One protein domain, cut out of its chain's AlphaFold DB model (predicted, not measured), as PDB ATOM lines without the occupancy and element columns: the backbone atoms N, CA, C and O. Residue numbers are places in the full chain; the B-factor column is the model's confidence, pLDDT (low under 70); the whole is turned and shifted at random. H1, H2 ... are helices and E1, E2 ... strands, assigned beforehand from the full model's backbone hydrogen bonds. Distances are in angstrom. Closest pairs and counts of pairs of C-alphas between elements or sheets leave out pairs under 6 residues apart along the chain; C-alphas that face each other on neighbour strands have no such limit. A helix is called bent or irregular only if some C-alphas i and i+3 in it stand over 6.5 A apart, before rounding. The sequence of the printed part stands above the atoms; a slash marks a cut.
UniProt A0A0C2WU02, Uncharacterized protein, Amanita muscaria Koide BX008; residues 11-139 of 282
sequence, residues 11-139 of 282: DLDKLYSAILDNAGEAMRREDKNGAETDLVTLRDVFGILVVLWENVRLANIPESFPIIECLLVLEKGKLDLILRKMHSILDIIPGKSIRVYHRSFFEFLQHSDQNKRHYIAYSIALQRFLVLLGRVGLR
ATOM      1  N   ASP A  11     281.921 150.967 242.214       76.44
ATOM      2  CA  ASP A  11     281.415 151.518 243.471       76.44
ATOM      3  C   ASP A  11     280.105 152.311 243.315       76.44
ATOM      4  O   ASP A  11     279.265 152.286 244.216       76.44
ATOM      5  N   LEU A  12     279.881 152.956 242.167       82.00
ATOM      6  CA  LEU A  12     278.631 153.652 241.853       82.00
ATOM      7  C   LEU A  12     277.487 152.661 241.595       82.00
ATOM      8  O   LEU A  12     276.372 152.868 242.069       82.00
ATOM      9  N   ASP A  13     277.774 151.545 240.928       82.62
ATOM     10  CA  ASP A  13     276.787 150.486 240.689       82.62
ATOM     11  C   ASP A  13     276.374 149.793 241.992       82.62
ATOM     12  O   ASP A  13     275.188 149.540 242.229       82.62
ATOM     13  N   LYS A  14     277.333 149.564 242.900       84.75
ATOM     14  CA  LYS A  14     277.038 149.102 244.267       84.75
ATOM     15  C   LYS A  14     276.163 150.099 245.019       84.75
ATOM     16  O   LYS A  14     275.228 149.679 245.698       84.75
ATOM     17  N   LEU A  15     276.433 151.401 244.888       87.81
ATOM     18  CA  LEU A  15     275.624 152.446 245.512       87.81
ATOM     19  C   LEU A  15     274.186 152.434 244.978       87.81
ATOM     20  O   LEU A  15     273.248 152.424 245.772       87.81
ATOM     21  N   TYR A  16     273.990 152.389 243.657       88.94
ATOM     22  CA  TYR A  16     272.649 152.332 243.071       88.94
ATOM     23  C   TYR A  16     271.898 151.059 243.456       88.94
ATOM     24  O   TYR A  16     270.720 151.142 243.810       88.94
ATOM     25  N   SER A  17     272.569 149.902 243.471       88.19
ATOM     26  CA  SER A  17     271.963 148.658 243.956       88.19
ATOM     27  C   SER A  17     271.541 148.782 245.417       88.19
ATOM     28  O   SER A  17     270.406 148.450 245.747       88.19
ATOM     29  N   ALA A  18     272.409 149.314 246.282       88.62
ATOM     30  CA  ALA A  18     272.107 149.496 247.698       88.62
ATOM     31  C   ALA A  18     270.931 150.457 247.919       88.62
ATOM     32  O   ALA A  18     270.090 150.207 248.778       88.62
ATOM     33  N   ILE A  19     270.826 151.534 247.134       89.06
ATOM     34  CA  ILE A  19     269.685 152.457 247.210       89.06
ATOM     35  C   ILE A  19     268.381 151.741 246.834       89.06
ATOM     36  O   ILE A  19     267.398 151.869 247.563       89.06
ATOM     37  N   LEU A  20     268.366 150.977 245.738       89.88
ATOM     38  CA  LEU A  20     267.178 150.228 245.306       89.88
ATOM     39  C   LEU A  20     266.780 149.144 246.312       89.88
ATOM     40  O   LEU A  20     265.597 148.982 246.611       89.88
ATOM     41  N   ASP A  21     267.761 148.431 246.866       90.50
ATOM     42  CA  ASP A  21     267.530 147.401 247.876       90.50
ATOM     43  C   ASP A  21     266.975 148.010 249.172       90.50
ATOM     44  O   ASP A  21     265.958 147.538 249.681       90.50
ATOM     45  N   ASN A  22     267.553 149.119 249.643       89.25
ATOM     46  CA  ASN A  22     267.067 149.849 250.815       89.25
ATOM     47  C   ASN A  22     265.655 150.410 250.607       89.25
ATOM     48  O   ASN A  22     264.828 150.348 251.519       89.25
ATOM     49  N   ALA A  23     265.352 150.934 249.416       87.81
ATOM     50  CA  ALA A  23     264.009 151.397 249.079       87.81
ATOM     51  C   ALA A  23     263.000 150.240 249.123       87.81
ATOM     52  O   ALA A  23     261.931 150.380 249.719       87.81
ATOM     53  N   GLY A  24     263.357 149.078 248.570       88.31
ATOM     54  CA  GLY A  24     262.500 147.895 248.607       88.31
ATOM     55  C   GLY A  24     262.327 147.300 250.001       88.31
ATOM     56  O   GLY A  24     261.230 146.867 250.352       88.31
ATOM     57  N   GLU A  25     263.364 147.313 250.837       89.81
ATOM     58  CA  GLU A  25     263.228 146.953 252.248       89.81
ATOM     59  C   GLU A  25     262.328 147.923 253.009       89.81
ATOM     60  O   GLU A  25     261.486 147.478 253.788       89.81
ATOM     61  N   ALA A  26     262.471 149.229 252.777       87.19
ATOM     62  CA  ALA A  26     261.627 150.237 253.409       87.19
ATOM     63  C   ALA A  26     260.147 150.026 253.057       87.19
ATOM     64  O   ALA A  26     259.314 150.027 253.958       87.19
ATOM     65  N   MET A  27     259.833 149.750 251.785       87.50
ATOM     66  CA  MET A  27     258.468 149.419 251.353       87.50
ATOM     67  C   MET A  27     257.934 148.177 252.076       87.50
ATOM     68  O   MET A  27     256.847 148.213 252.647       87.50
ATOM     69  N   ARG A  28     258.724 147.094 252.143       87.75
ATOM     70  CA  ARG A  28     258.326 145.858 252.847       87.75
ATOM     71  C   ARG A  28     258.126 146.047 254.349       87.75
ATOM     72  O   ARG A  28     257.373 145.283 254.948       87.75
ATOM     73  N   ARG A  29     258.816 147.004 254.973       86.62
ATOM     74  CA  ARG A  29     258.634 147.329 256.397       86.62
ATOM     75  C   ARG A  29     257.348 148.116 256.648       86.62
ATOM     76  O   ARG A  29     256.750 147.924 257.700       86.62
ATOM     77  N   GLU A  30     256.941 148.974 255.715       84.56
ATOM     78  CA  GLU A  30     255.735 149.805 255.840       84.56
ATOM     79  C   GLU A  30     254.453 149.021 255.551       84.56
ATOM     80  O   GLU A  30     253.497 149.113 256.316       84.56
ATOM     81  N   ASP A  31     254.446 148.207 254.497       82.00
ATOM     82  CA  ASP A  31     253.310 147.354 254.154       82.00
ATOM     83  C   ASP A  31     253.790 146.097 253.427       82.00
ATOM     84  O   ASP A  31     254.049 146.112 252.227       82.00
ATOM     85  N   LYS A  32     253.885 144.969 254.139       74.31
ATOM     86  CA  LYS A  32     254.341 143.701 253.545       74.31
ATOM     87  C   LYS A  32     253.468 143.222 252.381       74.31
ATOM     88  O   LYS A  32     254.002 142.587 251.475       74.31
ATOM     89  N   ASN A  33     252.164 143.501 252.405       74.00
ATOM     90  CA  ASN A  33     251.228 143.006 251.397       74.00
ATOM     91  C   ASN A  33     251.174 143.947 250.181       74.00
ATOM     92  O   ASN A  33     251.130 143.476 249.044       74.00
ATOM     93  N   GLY A  34     251.238 145.261 250.404       81.62
ATOM     94  CA  GLY A  34     251.321 146.276 249.346       81.62
ATOM     95  C   GLY A  34     252.700 146.383 248.688       81.62
ATOM     96  O   GLY A  34     252.785 146.663 247.491       81.62
ATOM     97  N   ALA A  35     253.779 146.070 249.416       84.00
ATOM     98  CA  ALA A  35     255.154 146.284 248.964       84.00
ATOM     99  C   ALA A  35     255.509 145.557 247.670       84.00
ATOM    100  O   ALA A  35     256.228 146.115 246.848       84.00
ATOM    101  N   GLU A  36     255.031 144.329 247.461       87.06
ATOM    102  CA  GLU A  36     255.361 143.607 246.227       87.06
ATOM    103  C   GLU A  36     254.700 144.270 245.009       87.06
ATOM    104  O   GLU A  36     255.318 144.416 243.954       87.06
ATOM    105  N   THR A  37     253.474 144.771 245.179       87.25
ATOM    106  CA  THR A  37     252.768 145.526 244.134       87.25
ATOM    107  C   THR A  37     253.464 146.857 243.856       87.25
ATOM    108  O   THR A  37     253.643 147.238 242.696       87.25
ATOM    109  N   ASP A  38     253.902 147.553 244.902       88.38
ATOM    110  CA  ASP A  38     254.604 148.829 244.778       88.38
ATOM    111  C   ASP A  38     255.999 148.658 244.169       88.38
ATOM    112  O   ASP A  38     256.405 149.480 243.353       88.38
ATOM    113  N   LEU A  39     256.697 147.553 244.450       87.81
ATOM    114  CA  LEU A  39     257.977 147.214 243.822       87.81
ATOM    115  C   LEU A  39     257.830 146.910 242.330       87.81
ATOM    116  O   LEU A  39     258.633 147.379 241.518       87.81
ATOM    117  N   VAL A  40     256.790 146.164 241.944       89.00
ATOM    118  CA  VAL A  40     256.464 145.943 240.527       89.00
ATOM    119  C   VAL A  40     256.132 147.270 239.848       89.00
ATOM    120  O   VAL A  40     256.633 147.546 238.757       89.00
ATOM    121  N   THR A  41     255.343 148.117 240.509       89.94
ATOM    122  CA  THR A  41     254.989 149.446 240.001       89.94
ATOM    123  C   THR A  41     256.228 150.325 239.852       89.94
ATOM    124  O   THR A  41     256.401 150.964 238.820       89.94
ATOM    125  N   LEU A  42     257.140 150.314 240.823       90.75
ATOM    126  CA  LEU A  42     258.395 151.059 240.779       90.75
ATOM    127  C   LEU A  42     259.260 150.633 239.586       90.75
ATOM    128  O   LEU A  42     259.783 151.478 238.860       90.75
ATOM    129  N   ARG A  43     259.367 149.323 239.337       89.69
ATOM    130  CA  ARG A  43     260.072 148.795 238.163       89.69
ATOM    131  C   ARG A  43     259.440 149.278 236.857       89.69
ATOM    132  O   ARG A  43     260.163 149.597 235.914       89.69
ATOM    133  N   ASP A  44     258.116 149.369 236.805       89.94
ATOM    134  CA  ASP A  44     257.403 149.892 235.638       89.94
ATOM    135  C   ASP A  44     257.632 151.381 235.441       89.94
ATOM    136  O   ASP A  44     257.847 151.818 234.310       89.94
ATOM    137  N   VAL A  45     257.649 152.152 236.528       90.19
ATOM    138  CA  VAL A  45     258.004 153.572 236.500       90.19
ATOM    139  C   VAL A  45     259.414 153.744 235.948       90.19
ATOM    140  O   VAL A  45     259.600 154.543 235.034       90.19
ATOM    141  N   PHE A  46     260.397 152.965 236.411       89.69
ATOM    142  CA  PHE A  46     261.747 153.016 235.850       89.69
ATOM    143  C   PHE A  46     261.794 152.592 234.387       89.69
ATOM    144  O   PHE A  46     262.471 153.249 233.607       89.69
ATOM    145  N   GLY A  47     261.046 151.566 233.979       87.06
ATOM    146  CA  GLY A  47     260.933 151.190 232.571       87.06
ATOM    147  C   GLY A  47     260.380 152.327 231.707       87.06
ATOM    148  O   GLY A  47     260.933 152.628 230.651       87.06
ATOM    149  N   ILE A  48     259.334 153.011 232.178       85.94
ATOM    150  CA  ILE A  48     258.782 154.191 231.505       85.94
ATOM    151  C   ILE A  48     259.824 155.314 231.455       85.94
ATOM    152  O   ILE A  48     260.047 155.889 230.395       85.94
ATOM    153  N   LEU A  49     260.489 155.614 232.571       84.62
ATOM    154  CA  LEU A  49     261.492 156.673 232.647       84.62
ATOM    155  C   LEU A  49     262.708 156.389 231.763       84.62
ATOM    156  O   LEU A  49     263.155 157.306 231.089       84.62
ATOM    157  N   VAL A  50     263.189 155.144 231.696       81.94
ATOM    158  CA  VAL A  50     264.237 154.709 230.757       81.94
ATOM    159  C   VAL A  50     263.822 155.040 229.326       81.94
ATOM    160  O   VAL A  50     264.589 155.643 228.581       81.94
ATOM    161  N   VAL A  51     262.586 154.706 228.947       76.06
ATOM    162  CA  VAL A  51     262.061 155.016 227.613       76.06
ATOM    163  C   VAL A  51     261.986 156.530 227.395       76.06
ATOM    164  O   VAL A  51     262.424 157.018 226.363       76.06
ATOM    165  N   LEU A  52     261.474 157.302 228.351       75.50
ATOM    166  CA  LEU A  52     261.346 158.755 228.200       75.50
ATOM    167  C   LEU A  52     262.710 159.472 228.181       75.50
ATOM    168  O   LEU A  52     262.893 160.415 227.414       75.50
ATOM    169  N   TRP A  53     263.673 159.029 228.988       71.81
ATOM    170  CA  TRP A  53     264.955 159.703 229.210       71.81
ATOM    171  C   TRP A  53     265.904 159.655 228.015       71.81
ATOM    172  O   TRP A  53     266.619 160.625 227.759       71.81
ATOM    173  N   GLU A  54     265.861 158.582 227.222       62.69
ATOM    174  CA  GLU A  54     266.622 158.465 225.967       62.69
ATOM    175  C   GLU A  54     266.306 159.623 224.982       62.69
ATOM    176  O   GLU A  54     266.997 159.851 223.982       62.69
ATOM    177  N   ASN A  55     265.244 160.402 225.240       59.44
ATOM    178  CA  ASN A  55     264.909 161.598 224.495       59.44
ATOM    179  C   ASN A  55     265.297 162.809 225.338       59.44
ATOM    180  O   ASN A  55     264.580 163.196 226.252       59.44
ATOM    181  N   VAL A  56     266.386 163.486 224.980       53.47
ATOM    182  CA  VAL A  56     266.847 164.711 225.669       53.47
ATOM    183  C   VAL A  56     265.747 165.786 225.782       53.47
ATOM    184  O   VAL A  56     265.734 166.564 226.730       53.47
ATOM    185  N   ARG A  57     264.777 165.815 224.851       51.53
ATOM    186  CA  ARG A  57     263.614 166.720 224.914       51.53
ATOM    187  C   ARG A  57     262.513 166.248 225.868       51.53
ATOM    188  O   ARG A  57     261.703 167.069 226.281       51.53
ATOM    189  N   LEU A  58     262.490 164.960 226.216       51.38
ATOM    190  CA  LEU A  58     261.536 164.359 227.149       51.38
ATOM    191  C   LEU A  58     262.124 164.086 228.549       51.38
ATOM    192  O   LEU A  58     261.380 163.939 229.514       51.38
ATOM    193  N   ALA A  59     263.448 164.093 228.700       49.34
ATOM    194  CA  ALA A  59     264.124 164.049 230.000       49.34
ATOM    195  C   ALA A  59     263.644 165.168 230.952       49.34
ATOM    196  O   ALA A  59     263.664 165.018 232.170       49.34
ATOM    197  N   ASN A  60     263.148 166.267 230.373       55.88
ATOM    198  CA  ASN A  60     262.564 167.404 231.068       55.88
ATOM    199  C   ASN A  60     261.075 167.594 230.732       55.88
ATOM    200  O   ASN A  60     260.660 168.741 230.588       55.88
ATOM    201  N   ILE A  61     260.267 166.529 230.568       58.09
ATOM    202  CA  ILE A  61     258.819 166.700 230.326       58.09
ATOM    203  C   ILE A  61     258.219 167.511 231.489       58.09
ATOM    204  O   ILE A  61     258.162 167.009 232.620       58.09
ATOM    205  N   PRO A  62     257.724 168.739 231.242       58.28
ATOM    206  CA  PRO A  62     256.762 169.331 232.151       58.28
ATOM    207  C   PRO A  62     255.537 168.418 232.070       58.28
ATOM    208  O   PRO A  62     254.994 168.282 230.984       58.28
ATOM    209  N   GLU A  63     255.149 167.754 233.169       74.50
ATOM    210  CA  GLU A  63     254.029 166.785 233.250       74.50
ATOM    211  C   GLU A  63     254.398 165.286 233.137       74.50
ATOM    212  O   GLU A  63     253.509 164.460 232.928       74.50
ATOM    213  N   SER A  64     255.657 164.867 233.359       76.25
ATOM    214  CA  SER A  64     255.992 163.421 233.401       76.25
ATOM    215  C   SER A  64     255.234 162.663 234.496       76.25
ATOM    216  O   SER A  64     254.896 161.495 234.326       76.25
ATOM    217  N   PHE A  65     254.905 163.345 235.592       83.94
ATOM    218  CA  PHE A  65     254.195 162.772 236.731       83.94
ATOM    219  C   PHE A  65     252.769 162.299 236.372       83.94
ATOM    220  O   PHE A  65     252.512 161.095 236.447       83.94
ATOM    221  N   PRO A  66     251.848 163.172 235.902       83.81
ATOM    222  CA  PRO A  66     250.496 162.745 235.529       83.81
ATOM    223  C   PRO A  66     250.469 161.781 234.333       83.81
ATOM    224  O   PRO A  66     249.529 160.998 234.204       83.81
ATOM    225  N   ILE A  67     251.482 161.806 233.459       82.88
ATOM    226  CA  ILE A  67     251.601 160.839 232.359       82.88
ATOM    227  C   ILE A  67     251.831 159.431 232.910       82.88
ATOM    228  O   ILE A  67     251.137 158.498 232.508       82.88
ATOM    229  N   ILE A  68     252.783 159.268 233.832       87.50
ATOM    230  CA  ILE A  68     253.118 157.959 234.405       87.50
ATOM    231  C   ILE A  68     251.950 157.414 235.230       87.50
ATOM    232  O   ILE A  68     251.597 156.245 235.066       87.50
ATOM    233  N   GLU A  69     251.294 158.255 236.037       88.44
ATOM    234  CA  GLU A  69     250.072 157.862 236.757       88.44
ATOM    235  C   GLU A  69     248.984 157.367 235.796       88.44
ATOM    236  O   GLU A  69     248.382 156.320 236.028       88.44
ATOM    237  N   CYS A  70     248.772 158.068 234.677       85.19
ATOM    238  CA  CYS A  70     247.779 157.679 233.679       85.19
ATOM    239  C   CYS A  70     248.126 156.342 232.996       85.19
ATOM    240  O   CYS A  70     247.267 155.466 232.887       85.19
ATOM    241  N   LEU A  71     249.385 156.148 232.581       85.75
ATOM    242  CA  LEU A  71     249.854 154.913 231.933       85.75
ATOM    243  C   LEU A  71     249.689 153.684 232.833       85.75
ATOM    244  O   LEU A  71     249.238 152.621 232.386       85.75
ATOM    245  N   LEU A  72     250.033 153.841 234.110       89.69
ATOM    246  CA  LEU A  72     249.969 152.777 235.105       89.69
ATOM    247  C   LEU A  72     248.579 152.613 235.730       89.69
ATOM    248  O   LEU A  72     248.338 151.597 236.373       89.69
ATOM    249  N   VAL A  73     247.641 153.529 235.458       87.38
ATOM    250  CA  VAL A  73     246.294 153.556 236.057       87.38
ATOM    251  C   VAL A  73     246.394 153.649 237.584       87.38
ATOM    252  O   VAL A  73     245.745 152.915 238.323       87.38
ATOM    253  N   LEU A  74     247.258 154.547 238.053       87.56
ATOM    254  CA  LEU A  74     247.431 154.828 239.472       87.56
ATOM    255  C   LEU A  74     246.441 155.898 239.926       87.56
ATOM    256  O   LEU A  74     246.099 156.818 239.180       87.56
ATOM    257  N   GLU A  75     246.008 155.781 241.177       85.31
ATOM    258  CA  GLU A  75     245.309 156.864 241.857       85.31
ATOM    259  C   GLU A  75     246.238 158.067 242.016       85.31
ATOM    260  O   GLU A  75     247.449 157.924 242.214       85.31
ATOM    261  N   LYS A  76     245.658 159.264 241.942       82.56
ATOM    262  CA  LYS A  76     246.400 160.516 242.065       82.56
ATOM    263  C   LYS A  76     247.141 160.562 243.404       82.56
ATOM    264  O   LYS A  76     246.518 160.458 244.456       82.56
ATOM    265  N   GLY A  77     248.457 160.757 243.363       82.75
ATOM    266  CA  GLY A  77     249.321 160.811 244.544       82.75
ATOM    267  C   GLY A  77     249.899 159.458 244.964       82.75
ATOM    268  O   GLY A  77     250.870 159.431 245.716       82.75
ATOM    269  N   LYS A  78     249.404 158.332 244.426       86.88
ATOM    270  CA  LYS A  78     249.996 157.013 244.696       86.88
ATOM    271  C   LYS A  78     251.422 156.915 244.154       86.88
ATOM    272  O   LYS A  78     252.288 156.327 244.796       86.88
ATOM    273  N   LEU A  79     251.690 157.538 243.004       88.12
ATOM    274  CA  LEU A  79     253.040 157.588 242.444       88.12
ATOM    275  C   LEU A  79     254.013 158.359 243.350       88.12
ATOM    276  O   LEU A  79     255.175 157.977 243.445       88.12
ATOM    277  N   ASP A  80     253.541 159.396 244.047       88.44
ATOM    278  CA  ASP A  80     254.368 160.184 244.972       88.44
ATOM    279  C   ASP A  80     254.827 159.323 246.149       88.44
ATOM    280  O   ASP A  80     256.008 159.285 246.488       88.44
ATOM    281  N   LEU A  81     253.895 158.546 246.704       86.06
ATOM    282  CA  LEU A  81     254.155 157.642 247.817       86.06
ATOM    283  C   LEU A  81     255.198 156.574 247.457       86.06
ATOM    284  O   LEU A  81     256.138 156.356 248.222       86.06
ATOM    285  N   ILE A  82     255.081 155.981 246.265       86.19
ATOM    286  CA  ILE A  82     256.034 154.982 245.754       86.19
ATOM    287  C   ILE A  82     257.413 155.615 245.512       86.19
ATOM    288  O   ILE A  82     258.444 155.042 245.870       86.19
ATOM    289  N   LEU A  83     257.454 156.812 244.923       87.81
ATOM    290  CA  LEU A  83     258.708 157.467 244.552       87.81
ATOM    291  C   LEU A  83     259.407 158.187 245.708       87.81
ATOM    292  O   LEU A  83     260.603 158.460 245.603       87.81
ATOM    293  N   ARG A  84     258.734 158.428 246.839       85.62
ATOM    294  CA  ARG A  84     259.321 159.077 248.025       85.62
ATOM    295  C   ARG A  84     260.567 158.359 248.552       85.62
ATOM    296  O   ARG A  84     261.444 158.978 249.149       85.62
ATOM    297  N   LYS A  85     260.691 157.050 248.322       83.75
ATOM    298  CA  LYS A  85     261.881 156.271 248.715       83.75
ATOM    299  C   LYS A  85     263.073 156.453 247.768       83.75
ATOM    300  O   LYS A  85     264.169 156.008 248.083       83.75
ATOM    301  N   MET A  86     262.871 157.138 246.643       86.88
ATOM    302  CA  MET A  86     263.849 157.324 245.570       86.88
ATOM    303  C   MET A  86     264.368 158.766 245.448       86.88
ATOM    304  O   MET A  86     265.055 159.074 244.475       86.88
ATOM    305  N   HIS A  87     264.096 159.650 246.418       81.94
ATOM    306  CA  HIS A  87     264.552 161.054 246.398       81.94
ATOM    307  C   HIS A  87     266.077 161.233 246.292       81.94
ATOM    308  O   HIS A  87     266.543 162.304 245.918       81.94
ATOM    309  N   SER A  88     266.866 160.203 246.609       81.25
ATOM    310  CA  SER A  88     268.325 160.214 246.444       81.25
ATOM    311  C   SER A  88     268.781 160.134 244.982       81.25
ATOM    312  O   SER A  88     269.910 160.502 244.677       81.25
ATOM    313  N   ILE A  89     267.923 159.651 244.078       82.56
ATOM    314  CA  ILE A  89     268.231 159.446 242.651       82.56
ATOM    315  C   ILE A  89     267.296 160.276 241.757       82.56
ATOM    316  O   ILE A  89     267.674 160.675 240.651       82.56
ATOM    317  N   LEU A  90     266.096 160.576 242.253       83.06
ATOM    318  CA  LEU A  90     265.066 161.325 241.551       83.06
ATOM    319  C   LEU A  90     264.840 162.697 242.199       83.06
ATOM    320  O   LEU A  90     264.581 162.799 243.396       83.06
ATOM    321  N   ASP A  91     264.853 163.736 241.373       82.12
ATOM    322  CA  ASP A  91     264.288 165.043 241.695       82.12
ATOM    323  C   ASP A  91     262.788 165.008 241.372       82.12
ATOM    324  O   ASP A  91     262.374 164.896 240.214       82.12
ATOM    325  N   ILE A  92     261.963 165.029 242.415       81.69
ATOM    326  CA  ILE A  92     260.516 164.860 242.311       81.69
ATOM    327  C   ILE A  92     259.865 166.184 242.673       81.69
ATOM    328  O   ILE A  92     259.968 166.646 243.806       81.69
ATOM    329  N   ILE A  93     259.136 166.756 241.716       80.50
ATOM    330  CA  ILE A  93     258.183 167.836 241.958       80.50
ATOM    331  C   ILE A  93     256.794 167.186 241.991       80.50
ATOM    332  O   ILE A  93     256.268 166.858 240.914       80.50
ATOM    333  N   PRO A  94     256.203 166.976 243.186       76.38
ATOM    334  CA  PRO A  94     254.967 166.214 243.344       76.38
ATOM    335  C   PRO A  94     253.856 166.714 242.420       76.38
ATOM    336  O   PRO A  94     253.598 167.915 242.314       76.38
ATOM    337  N   GLY A  95     253.225 165.787 241.695       74.88
ATOM    338  CA  GLY A  95     252.126 166.084 240.772       74.88
ATOM    339  C   GLY A  95     252.508 166.863 239.506       74.88
ATOM    340  O   GLY A  95     251.623 167.172 238.706       74.88
ATOM    341  N   LYS A  96     253.795 167.175 239.289       80.81
ATOM    342  CA  LYS A  96     254.254 167.962 238.134       80.81
ATOM    343  C   LYS A  96     255.296 167.234 237.299       80.81
ATOM    344  O   LYS A  96     255.068 167.007 236.116       80.81
ATOM    345  N   SER A  97     256.441 166.875 237.866       80.69
ATOM    346  CA  SER A  97     257.523 166.271 237.085       80.69
ATOM    347  C   SER A  97     258.436 165.409 237.934       80.69
ATOM    348  O   SER A  97     258.716 165.727 239.083       80.69
ATOM    349  N   ILE A  98     258.946 164.363 237.306       81.00
ATOM    350  CA  ILE A  98     260.021 163.511 237.797       81.00
ATOM    351  C   ILE A  98     261.231 163.772 236.908       81.00
ATOM    352  O   ILE A  98     261.125 163.696 235.680       81.00
ATOM    353  N   ARG A  99     262.357 164.095 237.534       77.94
ATOM    354  CA  ARG A  99     263.672 164.269 236.921       77.94
ATOM    355  C   ARG A  99     264.646 163.305 237.581       77.94
ATOM    356  O   ARG A  99     264.467 162.922 238.732       77.94
ATOM    357  N   VAL A 100     265.677 162.904 236.853       76.94
ATOM    358  CA  VAL A 100     266.721 162.015 237.375       76.94
ATOM    359  C   VAL A 100     268.008 162.810 237.482       76.94
ATOM    360  O   VAL A 100     268.391 163.480 236.525       76.94
ATOM    361  N   TYR A 101     268.666 162.749 238.642       75.50
ATOM    362  CA  TYR A 101     269.875 163.539 238.893       75.50
ATOM    363  C   TYR A 101     271.042 163.115 238.002       75.50
ATOM    364  O   TYR A 101     271.808 163.955 237.533       75.50
ATOM    365  N   HIS A 102     271.173 161.810 237.754       77.00
ATOM    366  CA  HIS A 102     272.341 161.249 237.089       77.00
ATOM    367  C   HIS A 102     271.951 160.306 235.958       77.00
ATOM    368  O   HIS A 102     271.253 159.316 236.156       77.00
ATOM    369  N   ARG A 103     272.483 160.581 234.764       76.19
ATOM    370  CA  ARG A 103     272.352 159.708 233.591       76.19
ATOM    371  C   ARG A 103     272.915 158.301 233.842       76.19
ATOM    372  O   ARG A 103     272.332 157.330 233.366       76.19
ATOM    373  N   SER A 104     273.981 158.199 234.635       80.31
ATOM    374  CA  SER A 104     274.619 156.936 235.028       80.31
ATOM    375  C   SER A 104     273.665 155.959 235.719       80.31
ATOM    376  O   SER A 104     273.881 154.757 235.648       80.31
ATOM    377  N   PHE A 105     272.580 156.440 236.339       83.00
ATOM    378  CA  PHE A 105     271.571 155.561 236.933       83.00
ATOM    379  C   PHE A 105     270.801 154.749 235.881       83.00
ATOM    380  O   PHE A 105     270.550 153.563 236.073       83.00
ATOM    381  N   PHE A 106     270.444 155.355 234.746       81.69
ATOM    382  CA  PHE A 106     269.782 154.617 233.666       81.69
ATOM    383  C   PHE A 106     270.744 153.684 232.941       81.69
ATOM    384  O   PHE A 106     270.351 152.577 232.582       81.69
ATOM    385  N   GLU A 107     272.005 154.092 232.796       80.19
ATOM    386  CA  GLU A 107     273.059 153.223 232.270       80.19
ATOM    387  C   GLU A 107     273.227 151.989 233.173       80.19
ATOM    388  O   GLU A 107     273.220 150.868 232.669       80.19
ATOM    389  N   PHE A 108     273.233 152.162 234.500       83.69
ATOM    390  CA  PHE A 108     273.222 151.065 235.477       83.69
ATOM    391  C   PHE A 108     272.008 150.129 235.327       83.69
ATOM    392  O   PHE A 108     272.156 148.906 235.378       83.69
ATOM    393  N   LEU A 109     270.804 150.672 235.110       84.19
ATOM    394  CA  LEU A 109     269.601 149.859 234.883       84.19
ATOM    395  C   LEU A 109     269.657 149.074 233.561       84.19
ATOM    396  O   LEU A 109     269.009 148.038 233.447       84.19
ATOM    397  N   GLN A 110     270.426 149.525 232.570       79.56
ATOM    398  CA  GLN A 110     270.529 148.905 231.243       79.56
ATOM    399  C   GLN A 110     271.739 147.958 231.075       79.56
ATOM    400  O   GLN A 110     271.849 147.313 230.034       79.56
ATOM    401  N   HIS A 111     272.638 147.823 232.055       76.94
ATOM    402  CA  HIS A 111     273.802 146.925 231.956       76.94
ATOM    403  C   HIS A 111     273.519 145.541 232.574       76.94
ATOM    404  O   HIS A 111     273.476 145.384 233.795       76.94
ATOM    405  N   SER A 112     273.360 144.499 231.740       66.25
ATOM    406  CA  SER A 112     273.008 143.146 232.218       66.25
ATOM    407  C   SER A 112     274.133 142.408 232.940       66.25
ATOM    408  O   SER A 112     273.857 141.567 233.798       66.25
ATOM    409  N   ASP A 113     275.388 142.687 232.586       63.16
ATOM    410  CA  ASP A 113     276.534 141.866 233.001       63.16
ATOM    411  C   ASP A 113     276.880 142.025 234.487       63.16
ATOM    412  O   ASP A 113     277.441 141.112 235.089       63.16
ATOM    413  N   GLN A 114     276.483 143.144 235.102       58.91
ATOM    414  CA  GLN A 114     276.791 143.457 236.501       58.91
ATOM    415  C   GLN A 114     275.556 143.477 237.415       58.91
ATOM    416  O   GLN A 114     275.700 143.432 238.634       58.91
ATOM    417  N   ASN A 115     274.335 143.490 236.861       65.81
ATOM    418  CA  ASN A 115     273.126 143.785 237.633       65.81
ATOM    419  C   ASN A 115     271.899 142.959 237.210       65.81
ATOM    420  O   ASN A 115     270.867 143.491 236.813       65.81
ATOM    421  N   LYS A 116     271.958 141.629 237.335       71.56
ATOM    422  CA  LYS A 116     270.827 140.756 236.946       71.56
ATOM    423  C   LYS A 116     269.512 141.063 237.677       71.56
ATOM    424  O   LYS A 116     268.447 140.755 237.150       71.56
ATOM    425  N   ARG A 117     269.579 141.634 238.886       80.88
ATOM    426  CA  ARG A 117     268.408 141.869 239.744       80.88
ATOM    427  C   ARG A 117     267.621 143.111 239.339       80.88
ATOM    428  O   ARG A 117     266.398 143.033 239.244       80.88
ATOM    429  N   HIS A 118     268.310 144.221 239.083       83.06
ATOM    430  CA  HIS A 118     267.674 145.497 238.741       83.06
ATOM    431  C   HIS A 118     267.772 145.828 237.246       83.06
ATOM    432  O   HIS A 118     267.332 146.895 236.830       83.06
ATOM    433  N   TYR A 119     268.291 144.906 236.426       84.62
ATOM    434  CA  TYR A 119     268.361 145.064 234.977       84.62
ATOM    435  C   TYR A 119     266.974 145.227 234.337       84.62
ATOM    436  O   TYR A 119     266.039 144.427 234.510       84.62
ATOM    437  N   ILE A 120     266.870 146.281 233.538       83.12
ATOM    438  CA  ILE A 120     265.740 146.635 232.701       83.12
ATOM    439  C   ILE A 120     266.267 146.741 231.273       83.12
ATOM    440  O   ILE A 120     266.793 147.770 230.849       83.12
ATOM    441  N   ALA A 121     266.082 145.666 230.505       79.62
ATOM    442  CA  ALA A 121     266.350 145.700 229.077       79.62
ATOM    443  C   ALA A 121     265.475 146.777 228.424       79.62
ATOM    444  O   ALA A 121     264.245 146.748 228.554       79.62
ATOM    445  N   TYR A 122     266.095 147.690 227.679       74.88
ATOM    446  CA  TYR A 122     265.377 148.744 226.965       74.88
ATOM    447  C   TYR A 122     264.279 148.170 226.058       74.88
ATOM    448  O   TYR A 122     263.170 148.699 225.996       74.88
ATOM    449  N   SER A 123     264.546 147.034 225.404       66.31
ATOM    450  CA  SER A 123     263.582 146.373 224.527       66.31
ATOM    451  C   SER A 123     262.312 145.921 225.264       66.31
ATOM    452  O   SER A 123     261.197 146.103 224.767       66.31
ATOM    453  N   ILE A 124     262.470 145.394 226.481       74.19
ATOM    454  CA  ILE A 124     261.368 144.977 227.357       74.19
ATOM    455  C   ILE A 124     260.621 146.203 227.890       74.19
ATOM    456  O   ILE A 124     259.388 146.230 227.865       74.19
ATOM    457  N   ALA A 125     261.351 147.235 228.325       79.06
ATOM    458  CA  ALA A 125     260.772 148.484 228.814       79.06
ATOM    459  C   ALA A 125     259.933 149.182 227.741       79.06
ATOM    460  O   ALA A 125     258.790 149.556 228.002       79.06
ATOM    461  N   LEU A 126     260.451 149.283 226.513       74.50
ATOM    462  CA  LEU A 126     259.723 149.858 225.391       74.50
ATOM    463  C   LEU A 126     258.484 149.026 225.070       74.50
ATOM    464  O   LEU A 126     257.399 149.586 224.980       74.50
ATOM    465  N   GLN A 127     258.595 147.698 224.964       68.88
ATOM    466  CA  GLN A 127     257.425 146.849 224.713       68.88
ATOM    467  C   GLN A 127     256.329 147.074 225.765       68.88
ATOM    468  O   GLN A 127     255.161 147.238 225.410       68.88
ATOM    469  N   ARG A 128     256.695 147.126 227.050       78.69
ATOM    470  CA  ARG A 128     255.744 147.379 228.137       78.69
ATOM    471  C   ARG A 128     255.146 148.779 228.056       78.69
ATOM    472  O   ARG A 128     253.930 148.912 228.146       78.69
ATOM    473  N   PHE A 129     255.964 149.803 227.810       80.00
ATOM    474  CA  PHE A 129     255.500 151.177 227.608       80.00
ATOM    475  C   PHE A 129     254.456 151.256 226.487       80.00
ATOM    476  O   PHE A 129     253.423 151.898 226.650       80.00
ATOM    477  N   LEU A 130     254.675 150.550 225.375       72.31
ATOM    478  CA  LEU A 130     253.741 150.506 224.247       72.31
ATOM    479  C   LEU A 130     252.418 149.835 224.587       72.31
ATOM    480  O   LEU A 130     251.366 150.333 224.194       72.31
ATOM    481  N   VAL A 131     252.463 148.734 225.334       72.75
ATOM    482  CA  VAL A 131     251.252 148.066 225.824       72.75
ATOM    483  C   VAL A 131     250.465 148.998 226.744       72.75
ATOM    484  O   VAL A 131     249.254 149.138 226.577       72.75
ATOM    485  N   LEU A 132     251.138 149.677 227.678       81.06
ATOM    486  CA  LEU A 132     250.503 150.627 228.597       81.06
ATOM    487  C   LEU A 132     249.874 151.799 227.839       81.06
ATOM    488  O   LEU A 132     248.711 152.130 228.060       81.06
ATOM    489  N   LEU A 133     250.617 152.378 226.899       76.62
ATOM    490  CA  LEU A 133     250.156 153.486 226.076       76.62
ATOM    491  C   LEU A 133     248.956 153.079 225.203       76.62
ATOM    492  O   LEU A 133     247.959 153.798 225.152       76.62
ATOM    493  N   GLY A 134     249.014 151.907 224.561       67.19
ATOM    494  CA  GLY A 134     247.919 151.360 223.757       67.19
ATOM    495  C   GLY A 134     246.668 151.077 224.587       67.19
ATOM    496  O   GLY A 134     245.563 151.435 224.181       67.19
ATOM    497  N   ARG A 135     246.838 150.515 225.791       76.12
ATOM    498  CA  ARG A 135     245.750 150.274 226.749       76.12
ATOM    499  C   ARG A 135     245.045 151.571 227.139       76.12
ATOM    500  O   ARG A 135     243.816 151.609 227.153       76.12
ATOM    501  N   VAL A 136     245.799 152.630 227.437       77.94
ATOM    502  CA  VAL A 136     245.216 153.937 227.769       77.94
ATOM    503  C   VAL A 136     244.498 154.546 226.564       77.94
ATOM    504  O   VAL A 136     243.372 155.019 226.711       77.94
ATOM    505  N   GLY A 137     245.089 154.464 225.369       70.94
ATOM    506  CA  GLY A 137     244.447 154.912 224.129       70.94
ATOM    507  C   GLY A 137     243.117 154.201 223.854       70.94
ATOM    508  O   GLY A 137     242.115 154.853 223.565       70.94
ATOM    509  N   LEU A 138     243.069 152.874 224.019       68.94
ATOM    510  CA  LEU A 138     241.849 152.081 223.842       68.94
ATOM    511  C   LEU A 138     240.792 152.392 224.910       68.94
ATOM    512  O   LEU A 138     239.613 152.536 224.592       68.94
ATOM    513  N   ARG A 139     241.194 152.535 226.178       74.44
ATOM    514  CA  ARG A 139     240.278 152.948 227.253       74.44
ATOM    515  C   ARG A 139     239.625 154.291 226.921       74.44
ATOM    516  O   ARG A 139     238.420 154.443 227.106       74.44
TER     517      ARG A 139
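Overview. This is residues 11 to 139 of the 282 residues of an uncharacterized protein of Amanita muscaria Koide BX008 (UniProt A0A0C2WU02). H2 runs through the middle of a compact body of mostly crossed helices; H1 folds back from it as a splayed helical hairpin, and H6 crosses the other half of H2. H3 and H4 pack on another side of H2, with the small two-strand hairpin E1 E2 next to them, while H5 packs on H1 near its first residues. The printed part has 129 residues, with six named helices and two strands in the order H1 H2 H3 H4 E1 E2 H5 H6; the class is mostly helix and the strands are antiparallel. The radius of gyration of the C-alphas is 14.0 A and the spans are 41 by 33 by 25 A.

Arrangement. H1, residues 11 to 30, touches H2, residues 35 to 53, with the C-alphas of Arg 28 and Ala 35 closest at 5.0 A, at a steep tilt of 40 degrees, opposite ways. H3, residues 64 to 72, touches H2, closest at C-alphas 45 and 68, 6.9 A. H4, residues 78 to 86, touches H1, closest at C-alphas 85 and 23, 5.3 A. H4 is irregular, but only just: C-alphas 82 and 85 are 6.7 A apart. In the hairpin of E1, residues 90 to 93, and E2, residues 97 to 100, N 91 and O 99 are within hydrogen-bond range at 2.8 A. H5, residues 103 to 110, only just touches H1, with 3 pairs of C-alphas within 8 A, closest at C-alphas 108 and 13, 6.3 A. H6, residues 122 to 139, touches H2 about perpendicular, at 80 degrees, closest at C-alphas 125 and 47, 4.6 A. Every O i to N i+4 pair is within hydrogen-bond range in H1, H2, H3, H5 and H6, and 3 of 5 in H4.

Along the chain. H1 begins at C-alpha 11, (281.415, 151.518, 243.471), and is 28.6 A long; H2 is 25.8 A. H6, 25.5 A long, ends at C-alpha 139, (240.278, 152.948, 227.253).

Size, cuts and confidence. The C-alphas of Asp 11 and Arg 139, the two farthest apart, are 44.2 A apart. The printed part has no cut, and the link from H5 to H6 is long. Residues 29 to 34 stand free. The mean pLDDT of the printed part is 79.8; residues 54 to 62 and 112 to 115 are among those under 70.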